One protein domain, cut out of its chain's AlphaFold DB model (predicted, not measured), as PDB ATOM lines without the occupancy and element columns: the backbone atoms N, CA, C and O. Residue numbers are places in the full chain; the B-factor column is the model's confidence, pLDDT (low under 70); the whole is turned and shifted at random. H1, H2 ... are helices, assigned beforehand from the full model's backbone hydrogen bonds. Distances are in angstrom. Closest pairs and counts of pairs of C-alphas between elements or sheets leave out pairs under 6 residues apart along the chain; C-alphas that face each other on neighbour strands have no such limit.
ATOM      1  N   GLN A  82     157.104 164.256 280.388       57.25
ATOM      2  CA  GLN A  82     158.317 163.901 279.634       57.25
ATOM      3  C   GLN A  82     159.579 164.655 280.043       57.25
ATOM      4  O   GLN A  82     160.649 164.144 279.743       57.25
ATOM      5  N   LEU A  83     159.502 165.773 280.771       57.22
ATOM      6  CA  LEU A  83     160.709 166.454 281.257       57.22
ATOM      7  C   LEU A  83     161.536 165.543 282.159       57.22
ATOM      8  O   LEU A  83     162.700 165.313 281.870       57.22
ATOM      9  N   LEU A  84     160.906 164.882 283.132       58.03
ATOM     10  CA  LEU A  84     161.566 163.859 283.949       58.03
ATOM     11  C   LEU A  84     162.171 162.733 283.101       58.03
ATOM     12  O   LEU A  84     163.290 162.319 283.358       58.03
ATOM     13  N   ARG A  85     161.495 162.254 282.050       59.28
ATOM     14  CA  ARG A  85     162.040 161.186 281.188       59.28
ATOM     15  C   ARG A  85     163.178 161.656 280.280       59.28
ATOM     16  O   ARG A  85     164.089 160.876 280.040       59.28
ATOM     17  N   CYS A  86     163.138 162.889 279.787       56.12
ATOM     18  CA  CYS A  86     164.205 163.483 278.983       56.12
ATOM     19  C   CYS A  86     165.413 163.850 279.850       56.12
ATOM     20  O   CYS A  86     166.527 163.509 279.472       56.12
ATOM     21  N   MET A  87     165.193 164.423 281.035       61.81
ATOM     22  CA  MET A  87     166.241 164.700 282.017       61.81
ATOM     23  C   MET A  87     166.875 163.407 282.530       61.81
ATOM     24  O   MET A  87     168.095 163.300 282.550       61.81
ATOM     25  N   LEU A  88     166.079 162.378 282.849       65.44
ATOM     26  CA  LEU A  88     166.608 161.063 283.225       65.44
ATOM     27  C   LEU A  88     167.341 160.394 282.059       65.44
ATOM     28  O   LEU A  88     168.374 159.776 282.282       65.44
ATOM     29  N   ALA A  89     166.873 160.529 280.815       71.00
ATOM     30  CA  ALA A  89     167.600 160.019 279.652       71.00
ATOM     31  C   ALA A  89     168.917 160.779 279.407       71.00
ATOM     32  O   ALA A  89     169.912 160.151 279.056       71.00
ATOM     33  N   GLU A  90     168.969 162.095 279.629       59.44
ATOM     34  CA  GLU A  90     170.213 162.873 279.558       59.44
ATOM     35  C   GLU A  90     171.188 162.517 280.684       59.44
ATOM     36  O   GLU A  90     172.371 162.297 280.402       59.44
ATOM     37  N   PHE A  91     170.697 162.356 281.916       59.31
ATOM     38  CA  PHE A  91     171.490 161.897 283.060       59.31
ATOM     39  C   PHE A  91     172.034 160.479 282.842       59.31
ATOM     40  O   PHE A  91     173.239 160.253 282.962       59.31
ATOM     41  N   LEU A  92     171.178 159.531 282.446       64.31
ATOM     42  CA  LEU A  92     171.555 158.131 282.218       64.31
ATOM     43  C   LEU A  92     172.429 157.946 280.972       64.31
ATOM     44  O   LEU A  92     173.286 157.067 280.952       64.31
ATOM     45  N   SER A  93     172.275 158.787 279.942       61.56
ATOM     46  CA  SER A  93     173.162 158.765 278.766       61.56
ATOM     47  C   SER A  93     174.592 159.223 279.084       61.56
ATOM     48  O   SER A  93     175.472 159.148 278.222       61.56
ATOM     49  N   GLY A  94     174.843 159.710 280.307       45.62
ATOM     50  CA  GLY A  94     176.163 160.112 280.775       45.62
ATOM     51  C   GLY A  94     176.751 161.287 279.999       45.62
ATOM     52  O   GLY A  94     177.936 161.568 280.144       45.62
ATOM     53  N   ARG A  95     175.963 161.981 279.165       57.25
ATOM     54  CA  ARG A  95     176.438 163.129 278.381       57.25
ATOM     55  C   ARG A  95     176.840 164.288 279.284       57.25
ATOM     56  O   ARG A  95     177.925 164.831 279.108       57.25
ATOM     57  N   VAL A  96     176.032 164.581 280.301       56.81
ATOM     58  CA  VAL A  96     176.325 165.629 281.291       56.81
ATOM     59  C   VAL A  96     177.531 165.240 282.158       56.81
ATOM     60  O   VAL A  96     178.441 166.042 282.355       56.81
ATOM     61  N   VAL A  97     177.613 163.971 282.578       56.19
ATOM     62  CA  VAL A  97     178.734 163.446 283.377       56.19
ATOM     63  C   VAL A  97     180.049 163.475 282.585       56.19
ATOM     64  O   VAL A  97     181.049 163.999 283.071       56.19
ATOM     65  N   ARG A  98     180.061 163.011 281.326       58.47
ATOM     66  CA  ARG A  98     181.250 163.058 280.450       58.47
ATOM     67  C   ARG A  98     181.700 164.492 280.165       58.47
ATOM     68  O   ARG A  98     182.900 164.747 280.110       58.47
ATOM     69  N   GLN A  99     180.768 165.435 280.026       55.59
ATOM     70  CA  GLN A  99     181.092 166.845 279.801       55.59
ATOM     71  C   GLN A  99     181.642 167.535 281.066       55.59
ATOM     72  O   GLN A  99     182.485 168.427 280.952       55.59
ATOM     73  N   ALA A 100     181.248 167.080 282.261       50.47
ATOM     74  CA  ALA A 100     181.818 167.522 283.534       50.47
ATOM     75  C   ALA A 100     183.243 166.977 283.777       50.47
ATOM     76  O   ALA A 100     184.107 167.730 284.227       50.47
ATOM     77  N   PHE A 101     183.531 165.719 283.415       53.44
ATOM     78  CA  PHE A 101     184.895 165.165 283.480       53.44
ATOM     79  C   PHE A 101     185.848 165.851 282.489       53.44
ATOM     80  O   PHE A 101     186.943 166.256 282.876       53.44
ATOM     81  N   LEU A 102     185.403 166.121 281.257       50.66
ATOM     82  CA  LEU A 102     186.222 166.807 280.245       50.66
ATOM     83  C   LEU A 102     186.586 168.260 280.622       50.66
ATOM     84  O   LEU A 102     187.531 168.831 280.075       50.66
ATOM     85  N   ARG A 103     185.833 168.887 281.541       52.75
ATOM     86  CA  ARG A 103     186.144 170.219 282.090       52.75
ATOM     87  C   ARG A 103     187.135 170.189 283.256       52.75
ATOM     88  O   ARG A 103     187.727 171.233 283.528       52.75
ATOM     89  N   ARG A 104     187.343 169.045 283.921       51.62
ATOM     90  CA  ARG A 104     188.360 168.912 284.978       51.62
ATOM     91  C   ARG A 104     189.771 168.761 284.407       51.62
ATOM     92  O   ARG A 104     190.669 169.431 284.901       51.62
ATOM     93  N   ASP A 105     189.945 168.044 283.299       46.88
ATOM     94  CA  ASP A 105     191.283 167.839 282.711       46.88
ATOM     95  C   ASP A 105     191.915 169.107 282.117       46.88
ATOM     96  O   ASP A 105     193.134 169.219 282.029       46.88
ATOM     97  N   THR A 227     153.833 113.246 287.464       66.12
ATOM     98  CA  THR A 227     153.676 113.690 288.861       66.12
ATOM     99  C   THR A 227     155.021 113.705 289.605       66.12
ATOM    100  O   THR A 227     155.320 114.628 290.370       66.12
ATOM    101  N   SER A 228     155.886 112.734 289.307       66.50
ATOM    102  CA  SER A 228     157.242 112.648 289.855       66.50
ATOM    103  C   SER A 228     158.172 113.745 289.317       66.50
ATOM    104  O   SER A 228     159.031 114.244 290.053       66.50
ATOM    105  N   SER A 229     158.002 114.169 288.061       70.38
ATOM    106  CA  SER A 229     158.797 115.246 287.453       70.38
ATOM    107  C   SER A 229     158.531 116.619 288.101       70.38
ATOM    108  O   SER A 229     159.475 117.349 288.427       70.38
ATOM    109  N   TRP A 230     157.266 116.925 288.420       59.72
ATOM    110  CA  TRP A 230     156.858 118.161 289.106       59.72
ATOM    111  C   TRP A 230     157.418 118.255 290.527       59.72
ATOM    112  O   TRP A 230     157.816 119.330 290.991       59.72
ATOM    113  N   GLN A 231     157.496 117.125 291.229       68.44
ATOM    114  CA  GLN A 231     158.046 117.081 292.579       68.44
ATOM    115  C   GLN A 231     159.566 117.315 292.589       68.44
ATOM    116  O   GLN A 231     160.068 117.990 293.490       68.44
ATOM    117  N   ARG A 232     160.295 116.861 291.555       71.62
ATOM    118  CA  ARG A 232     161.726 117.179 291.381       71.62
ATOM    119  C   ARG A 232     161.956 118.659 291.054       71.62
ATOM    120  O   ARG A 232     162.865 119.261 291.621       71.62
ATOM    121  N   GLN A 233     161.108 119.282 290.230       62.91
ATOM    122  CA  GLN A 233     161.186 120.728 289.954       62.91
ATOM    123  C   GLN A 233     160.935 121.595 291.197       62.91
ATOM    124  O   GLN A 233     161.554 122.651 291.347       62.91
ATOM    125  N   ARG A 234     160.087 121.141 292.129       62.44
ATOM    126  CA  ARG A 234     159.809 121.866 293.380       62.44
ATOM    127  C   ARG A 234     161.071 122.069 294.233       62.44
ATOM    128  O   ARG A 234     161.254 123.156 294.777       62.44
ATOM    129  N   GLY A 235     161.958 121.071 294.297       69.06
ATOM    130  CA  GLY A 235     163.246 121.174 295.001       69.06
ATOM    131  C   GLY A 235     164.236 122.137 294.331       69.06
ATOM    132  O   GLY A 235     164.978 122.858 295.003       69.06
ATOM    133  N   VAL A 236     164.203 122.220 292.998       73.44
ATOM    134  CA  VAL A 236     165.029 123.163 292.229       73.44
ATOM    135  C   VAL A 236     164.567 124.607 292.457       73.44
ATOM    136  O   VAL A 236     165.398 125.490 292.654       73.44
ATOM    137  N   HIS A 237     163.257 124.864 292.529       70.75
ATOM    138  CA  HIS A 237     162.734 126.211 292.781       70.75
ATOM    139  C   HIS A 237     163.103 126.741 294.177       70.75
ATOM    140  O   HIS A 237     163.416 127.925 294.335       70.75
ATOM    141  N   THR A 238     163.123 125.871 295.195       76.31
ATOM    142  CA  THR A 238     163.623 126.237 296.529       76.31
ATOM    143  C   THR A 238     165.115 126.561 296.514       76.31
ATOM    144  O   THR A 238     165.527 127.507 297.180       76.31
ATOM    145  N   SER A 239     165.907 125.854 295.702       81.75
ATOM    146  CA  SER A 239     167.341 126.119 295.540       81.75
ATOM    147  C   SER A 239     167.612 127.453 294.834       81.75
ATOM    148  O   SER A 239     168.417 128.240 295.327       81.75
ATOM    149  N   ILE A 240     166.888 127.764 293.751       85.19
ATOM    150  CA  ILE A 240     167.013 129.054 293.050       85.19
ATOM    151  C   ILE A 240     166.610 130.204 293.974       85.19
ATOM    152  O   ILE A 240     167.323 131.198 294.066       85.19
ATOM    153  N   SER A 241     165.499 130.054 294.699       83.25
ATOM    154  CA  SER A 241     165.037 131.081 295.636       83.25
ATOM    155  C   SER A 241     166.099 131.352 296.705       83.25
ATOM    156  O   SER A 241     166.473 132.501 296.918       83.25
ATOM    157  N   GLN A 242     166.654 130.306 297.324       89.25
ATOM    158  CA  GLN A 242     167.730 130.451 298.311       89.25
ATOM    159  C   GLN A 242     168.975 131.124 297.726       89.25
ATOM    160  O   GLN A 242     169.487 132.052 298.345       89.25
ATOM    161  N   LEU A 243     169.404 130.732 296.522       88.75
ATOM    162  CA  LEU A 243     170.541 131.352 295.842       88.75
ATOM    163  C   LEU A 243     170.299 132.852 295.615       88.75
ATOM    164  O   LEU A 243     171.129 133.672 295.994       88.75
ATOM    165  N   THR A 244     169.118 133.226 295.111       88.94
ATOM    166  CA  THR A 244     168.775 134.643 294.904       88.94
ATOM    167  C   THR A 244     168.745 135.436 296.209       88.94
ATOM    168  O   THR A 244     169.226 136.565 296.248       88.94
ATOM    169  N   PHE A 245     168.232 134.861 297.302       90.06
ATOM    170  CA  PHE A 245     168.232 135.531 298.603       90.06
ATOM    171  C   PHE A 245     169.645 135.685 299.176       90.06
ATOM    172  O   PHE A 245     169.941 136.724 299.771       90.06
ATOM    173  N   SER A 246     170.519 134.696 298.977       87.88
ATOM    174  CA  SER A 246     171.929 134.772 299.363       87.88
ATOM    175  C   SER A 246     172.674 135.853 298.579       87.88
ATOM    176  O   SER A 246     173.351 136.666 299.203       87.88
ATOM    177  N   ASP A 247     172.475 135.937 297.262       89.62
ATOM    178  CA  ASP A 247     173.114 136.943 296.399       89.62
ATOM    179  C   ASP A 247     172.623 138.372 296.698       89.62
ATOM    180  O   ASP A 247     173.389 139.339 296.715       89.62
ATOM    181  N   ILE A 248     171.329 138.537 296.988       87.38
ATOM    182  CA  ILE A 248     170.779 139.835 297.411       87.38
ATOM    183  C   ILE A 248     171.340 140.227 298.784       87.38
ATOM    184  O   ILE A 248     171.643 141.395 299.026       87.38
ATOM    185  N   SER A 249     171.496 139.263 299.691       87.38
ATOM    186  CA  SER A 249     172.004 139.528 301.040       87.38
ATOM    187  C   SER A 249     173.494 139.864 301.044       87.38
ATOM    188  O   SER A 249     173.898 140.752 301.792       87.38
ATOM    189  N   SER A 250     174.298 139.202 300.206       88.19
ATOM    190  CA  SER A 250     175.725 139.503 300.061       88.19
ATOM    191  C   SER A 250     175.938 140.868 299.410       88.19
ATOM    192  O   SER A 250     176.649 141.705 299.966       88.19
ATOM    193  N   SER A 251     175.236 141.144 298.307       84.56
ATOM    194  CA  SER A 251     175.358 142.427 297.606       84.56
ATOM    195  C   SER A 251     174.938 143.608 298.479       84.56
ATOM    196  O   SER A 251     175.514 144.686 298.369       84.56
ATOM    197  N   LYS A 252     173.980 143.429 299.400       84.19
ATOM    198  CA  LYS A 252     173.522 144.494 300.306       84.19
ATOM    199  C   LYS A 252     174.671 145.155 301.081       84.19
ATOM    200  O   LYS A 252     174.623 146.366 301.271       84.19
ATOM    201  N   GLY A 253     175.686 144.389 301.494       82.75
ATOM    202  CA  GLY A 253     176.896 144.911 302.140       82.75
ATOM    203  C   GLY A 253     177.678 145.866 301.236       82.75
ATOM    204  O   GLY A 253     177.989 146.982 301.639       82.75
ATOM    205  N   GLU A 254     177.898 145.459 299.987       84.62
ATOM    206  CA  GLU A 254     178.611 146.239 298.969       84.62
ATOM    207  C   GLU A 254     177.868 147.544 298.639       84.62
ATOM    208  O   GLU A 254     178.477 148.605 298.520       84.62
ATOM    209  N   TRP A 255     176.530 147.517 298.581       82.56
ATOM    210  CA  TRP A 255     175.719 148.720 298.342       82.56
ATOM    211  C   TRP A 255     175.818 149.766 299.463       82.56
ATOM    212  O   TRP A 255     175.602 150.952 299.199       82.56
ATOM    213  N   TYR A 256     176.151 149.371 300.699       86.44
ATOM    214  CA  TYR A 256     176.344 150.327 301.795       86.44
ATOM    215  C   TYR A 256     177.615 151.166 301.630       86.44
ATOM    216  O   TYR A 256     177.614 152.329 302.028       86.44
ATOM    217  N   GLU A 257     178.662 150.638 300.994       88.62
ATOM    218  CA  GLU A 257     179.886 151.406 300.719       88.62
ATOM    219  C   GLU A 257     179.632 152.552 299.735       88.62
ATOM    220  O   GLU A 257     180.256 153.609 299.820       88.62
ATOM    221  N   PHE A 258     178.655 152.372 298.842       86.94
ATOM    222  CA  PHE A 258     178.250 153.385 297.872       86.94
ATOM    223  C   PHE A 258     177.209 154.371 298.409       86.94
ATOM    224  O   PHE A 258     176.771 155.263 297.678       86.94
ATOM    225  N   GLN A 259     176.773 154.241 299.667       90.31
ATOM    226  CA  GLN A 259     175.712 155.091 300.205       90.31
ATOM    227  C   GLN A 259     176.045 156.597 300.154       90.31
ATOM    228  O   GLN A 259     175.148 157.373 299.810       90.31
ATOM    229  N   PRO A 260     177.292 157.045 300.418       91.00
ATOM    230  CA  PRO A 260     177.674 158.449 300.255       91.00
ATOM    231  C   PRO A 260     177.518 158.951 298.812       91.00
ATOM    232  O   PRO A 260     176.951 160.019 298.584       91.00
ATOM    233  N   GLN A 261     177.958 158.162 297.829       91.69
ATOM    234  CA  GLN A 261     177.869 158.487 296.404       91.69
ATOM    235  C   GLN A 261     176.409 158.498 295.946       91.69
ATOM    236  O   GLN A 261     176.001 159.403 295.223       91.69
ATOM    237  N   VAL A 262     175.597 157.543 296.408       90.69
ATOM    238  CA  VAL A 262     174.152 157.502 296.136       90.69
ATOM    239  C   VAL A 262     173.463 158.745 296.691       90.69
ATOM    240  O   VAL A 262     172.669 159.352 295.977       90.69
ATOM    241  N   ARG A 263     173.786 159.174 297.920       93.12
ATOM    242  CA  ARG A 263     173.250 160.424 298.488       93.12
ATOM    243  C   ARG A 263     173.661 161.638 297.662       93.12
ATOM    244  O   ARG A 263     172.818 162.475 297.365       93.12
ATOM    245  N   GLN A 264     174.925 161.723 297.257       95.00
ATOM    246  CA  GLN A 264     175.408 162.831 296.435       95.00
ATOM    247  C   GLN A 264     174.696 162.889 295.077       95.00
ATOM    248  O   GLN A 264     174.257 163.958 294.655       95.00
ATOM    249  N   ILE A 265     174.554 161.746 294.403       93.00
ATOM    250  CA  ILE A 265     173.822 161.644 293.135       93.00
ATOM    251  C   ILE A 265     172.351 162.010 293.344       93.00
ATOM    252  O   ILE A 265     171.789 162.738 292.530       93.00
ATOM    253  N   ALA A 266     171.732 161.553 294.436       90.94
ATOM    254  CA  ALA A 266     170.349 161.883 294.760       90.94
ATOM    255  C   ALA A 266     170.149 163.396 294.923       90.94
ATOM    256  O   ALA A 266     169.235 163.935 294.309       90.94
ATOM    257  N   VAL A 267     171.041 164.081 295.646       95.62
ATOM    258  CA  VAL A 267     171.007 165.547 295.797       95.62
ATOM    259  C   VAL A 267     171.148 166.250 294.444       95.62
ATOM    260  O   VAL A 267     170.396 167.174 294.160       95.62
ATOM    261  N   GLN A 268     172.053 165.794 293.572       95.25
ATOM    262  CA  GLN A 268     172.215 166.383 292.233       95.25
ATOM    263  C   GLN A 268     170.982 166.181 291.342       95.25
ATOM    264  O   GLN A 268     170.610 167.072 290.580       95.25
ATOM    265  N   ILE A 269     170.355 165.005 291.413       93.38
ATOM    266  CA  ILE A 269     169.112 164.720 290.687       93.38
ATOM    267  C   ILE A 269     167.984 165.605 291.220       93.38
ATOM    268  O   ILE A 269     167.231 166.175 290.434       93.38
ATOM    269  N   GLU A 270     167.871 165.718 292.542       96.00
ATOM    270  CA  GLU A 270     166.883 166.556 293.214       96.00
ATOM    271  C   GLU A 270     167.029 168.023 292.790       96.00
ATOM    272  O   GLU A 270     166.066 168.616 292.302       96.00
ATOM    273  N   GLU A 271     168.242 168.574 292.867       97.25
ATOM    274  CA  GLU A 271     168.563 169.938 292.440       97.25
ATOM    275  C   GLU A 271     168.187 170.178 290.969       97.25
ATOM    276  O   GLU A 271     167.493 171.148 290.662       97.25
ATOM    277  N   ALA A 272     168.548 169.261 290.065       95.12
ATOM    278  CA  ALA A 272     168.224 169.381 288.644       95.12
ATOM    279  C   ALA A 272     166.709 169.348 288.364       95.12
ATOM    280  O   ALA A 272     166.218 170.074 287.498       95.12
ATOM    281  N   ILE A 273     165.949 168.523 289.095       94.81
ATOM    282  CA  ILE A 273     164.486 168.472 288.968       94.81
ATOM    283  C   ILE A 273     163.865 169.789 289.439       94.81
ATOM    284  O   ILE A 273     162.992 170.329 288.754       94.81
ATOM    285  N   PHE A 274     164.301 170.309 290.589       97.75
ATOM    286  CA  PHE A 274     163.785 171.568 291.119       97.75
ATOM    287  C   PHE A 274     164.130 172.758 290.228       97.75
ATOM    288  O   PHE A 274     163.275 173.624 290.036       97.75
ATOM    289  N   GLU A 275     165.332 172.784 289.649       97.38
ATOM    290  CA  GLU A 275     165.724 173.795 288.667       97.38
ATOM    291  C   GLU A 275     164.781 173.782 287.459       97.38
ATOM    292  O   GLU A 275     164.188 174.806 287.134       97.38
ATOM    293  N   GLY A 276     164.546 172.607 286.864       93.06
ATOM    294  CA  GLY A 276     163.664 172.483 285.701       93.06
ATOM    295  C   GLY A 276     162.222 172.919 285.990       93.06
ATOM    296  O   GLY A 276     161.619 173.640 285.200       93.06
ATOM    297  N   ILE A 277     161.672 172.547 287.153       96.25
ATOM    298  CA  ILE A 277     160.333 173.001 287.569       96.25
ATOM    299  C   ILE A 277     160.308 174.525 287.740       96.25
ATOM    300  O   ILE A 277     159.338 175.178 287.351       96.25
ATOM    301  N   ARG A 278     161.359 175.106 288.326       97.19
ATOM    302  CA  ARG A 278     161.455 176.553 288.536       97.19
ATOM    303  C   ARG A 278     161.514 177.306 287.209       97.19
ATOM    304  O   ARG A 278     160.766 178.269 287.040       97.19
ATOM    305  N   GLU A 279     162.345 176.862 286.273       96.50
ATOM    306  CA  GLU A 279     162.456 177.445 284.930       96.50
ATOM    307  C   GLU A 279     161.128 177.383 284.162       96.50
ATOM    308  O   GLU A 279     160.726 178.372 283.541       96.50
ATOM    309  N   ASP A 280     160.406 176.263 284.255       95.38
ATOM    310  CA  ASP A 280     159.087 176.091 283.640       95.38
ATOM    311  C   ASP A 280     158.062 177.085 284.197       95.38
ATOM    312  O   ASP A 280     157.335 177.731 283.436       95.38
ATOM    313  N   VAL A 281     158.007 177.232 285.524       96.94
ATOM    314  CA  VAL A 281     157.074 178.152 286.192       96.94
ATOM    315  C   VAL A 281     157.385 179.601 285.821       96.94
ATOM    316  O   VAL A 281     156.472 180.351 285.473       96.94
ATOM    317  N   VAL A 282     158.662 179.992 285.844       97.25
ATOM    318  CA  VAL A 282     159.091 181.341 285.442       97.25
ATOM    319  C   VAL A 282     158.741 181.601 283.975       97.25
ATOM    320  O   VAL A 282     158.192 182.656 283.650       97.25
ATOM    321  N   SER A 283     158.977 180.628 283.094       95.75
ATOM    322  CA  SER A 283     158.639 180.728 281.671       95.75
ATOM    323  C   SER A 283     157.130 180.852 281.435       95.75
ATOM    324  O   SER A 283     156.697 181.642 280.595       95.75
ATOM    325  N   GLU A 284     156.305 180.115 282.188       96.44
ATOM    326  CA  GLU A 284     154.842 180.220 282.131       96.44
ATOM    327  C   GLU A 284     154.356 181.604 282.585       96.44
ATOM    328  O   GLU A 284     153.488 182.197 281.938       96.44
ATOM    329  N   MET A 285     154.927 182.138 283.669       96.88
ATOM    330  CA  MET A 285     154.590 183.470 284.177       96.88
ATOM    331  C   MET A 285     154.957 184.568 283.174       96.88
ATOM    332  O   MET A 285     154.117 185.409 282.859       96.88
ATOM    333  N   LEU A 286     156.171 184.532 282.618       96.12
ATOM    334  CA  LEU A 286     156.618 185.506 281.618       96.12
ATOM    335  C   LEU A 286     155.790 185.433 280.331       96.12
ATOM    336  O   LEU A 286     155.414 186.470 279.785       96.12
ATOM    337  N   GLY A 287     155.434 184.227 279.880       95.25
ATOM    338  CA  GLY A 287     154.573 184.047 278.712       95.25
ATOM    339  C   GLY A 287     153.187 184.676 278.885       95.25
ATOM    340  O   GLY A 287     152.637 185.222 277.932       95.25
ATOM    341  N   ARG A 288     152.636 184.663 280.105       93.56
ATOM    342  CA  ARG A 288     151.350 185.313 280.412       93.56
ATOM    343  C   ARG A 288     151.429 186.834 280.496       93.56
ATOM    344  O   ARG A 288     150.427 187.476 280.224       93.56
ATOM    345  N   LEU A 289     152.580 187.392 280.866       92.62
ATOM    346  CA  LEU A 289     152.784 188.845 280.949       92.62
ATOM    347  C   LEU A 289     153.019 189.501 279.581       92.62
ATOM    348  O   LEU A 289     152.932 190.717 279.463       92.62
ATOM    349  N   SER A 290     153.339 188.707 278.558       86.94
ATOM    350  CA  SER A 290     153.563 189.185 277.186       86.94
ATOM    351  C   SER A 290     152.290 189.330 276.331       86.94
ATOM    352  O   SER A 290     152.398 189.574 275.129       86.94
ATOM    353  N   LEU A 291     151.108 189.165 276.935       69.25
ATOM    354  CA  LEU A 291     149.771 189.287 276.331       69.25
ATOM    355  C   LEU A 291     149.035 190.493 276.915       69.25
ATOM    356  O   LEU A 291     148.359 191.182 276.120       69.25
TER     357      LEU A 291
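Overview. This is residues 82 to 105 and 227 to 291 of the 291 residues of an uncharacterized protein of Ensete ventricosum (UniProt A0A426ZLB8). Two long helices, H3 and H4, meet near their ends at residue 258 and make a wide, open V. A short pair of helices, H1 and H2, lies beside H4 only, with H1 near it and H2 leading away from it. The printed part has 89 residues with four named helices, in the order H1, H2, H3, H4, and no named strand; its class is all helix. It is extended, with a radius of gyration of the C-alphas of 23.5 A, and its outline is flat, spanning 78 by 40 by 20 A, with the two arms of the V making the length.

Along the chain. H3 and H4 are the longest helices, with 31 residues each. H3 is residues 227 to 257, 47.4 A from first to last C-alpha, and begins with C-alpha 227 at (153.676, 113.690, 288.861). H4 is residues 259 to 289, 45.1 A long, from C-alpha 259 at (175.712, 155.091, 300.205) to C-alpha 289 at (152.784, 188.845, 280.949). H1 is residues 83 to 92, 13.7 A long, and begins with C-alpha 83 at (160.709, 166.454, 281.257). H2 is residues 95 to 104, 14.8 A long.

Arrangement. H3 and H4 meet only through their link, which is tight, with 1 residue between them. H1 is close to H4 but not clearly touching it; their closest C-alphas, those of Leu 84 and Ile 273, are 7.4 A apart. H1 and H4 run opposite ways at a tilt of 37 degrees, only just steep. H2 follows H1 after a tight link of 2 residues. H1 and H2 are close but not clearly touching; their closest C-alphas, those of Glu 90 and Val 96, are 6.9 A apart. They run the same way at a steep tilt of 51 degrees. H2 is apart from both H3 and H4, and H1 is apart from H3. Every O i to N i+4 pair is within hydrogen-bond range in H1 and H4, against 5 of 6 in H2 and 22 of 27 in H3.

Size, cuts and confidence. The two C-alphas farthest apart, those of Ser 228 and Leu 291, are 78.2 A from each other. Residues 106 to 226 are cut out and not printed, and C-alphas 105 and 227 are 66.2 A apart across the cut. Of the links that are printed whole, H1 to H2 and H3 to H4 are tight. Residues 92 to 105, 227 to 268 and 278 to 291 stand free. The mean pLDDT of the printed part is 78.7; it is 95 in H4 but 61 in H1 and 54 in H2. Residues 82 to 88 and 90 to 105 are among the 31 residues under 70.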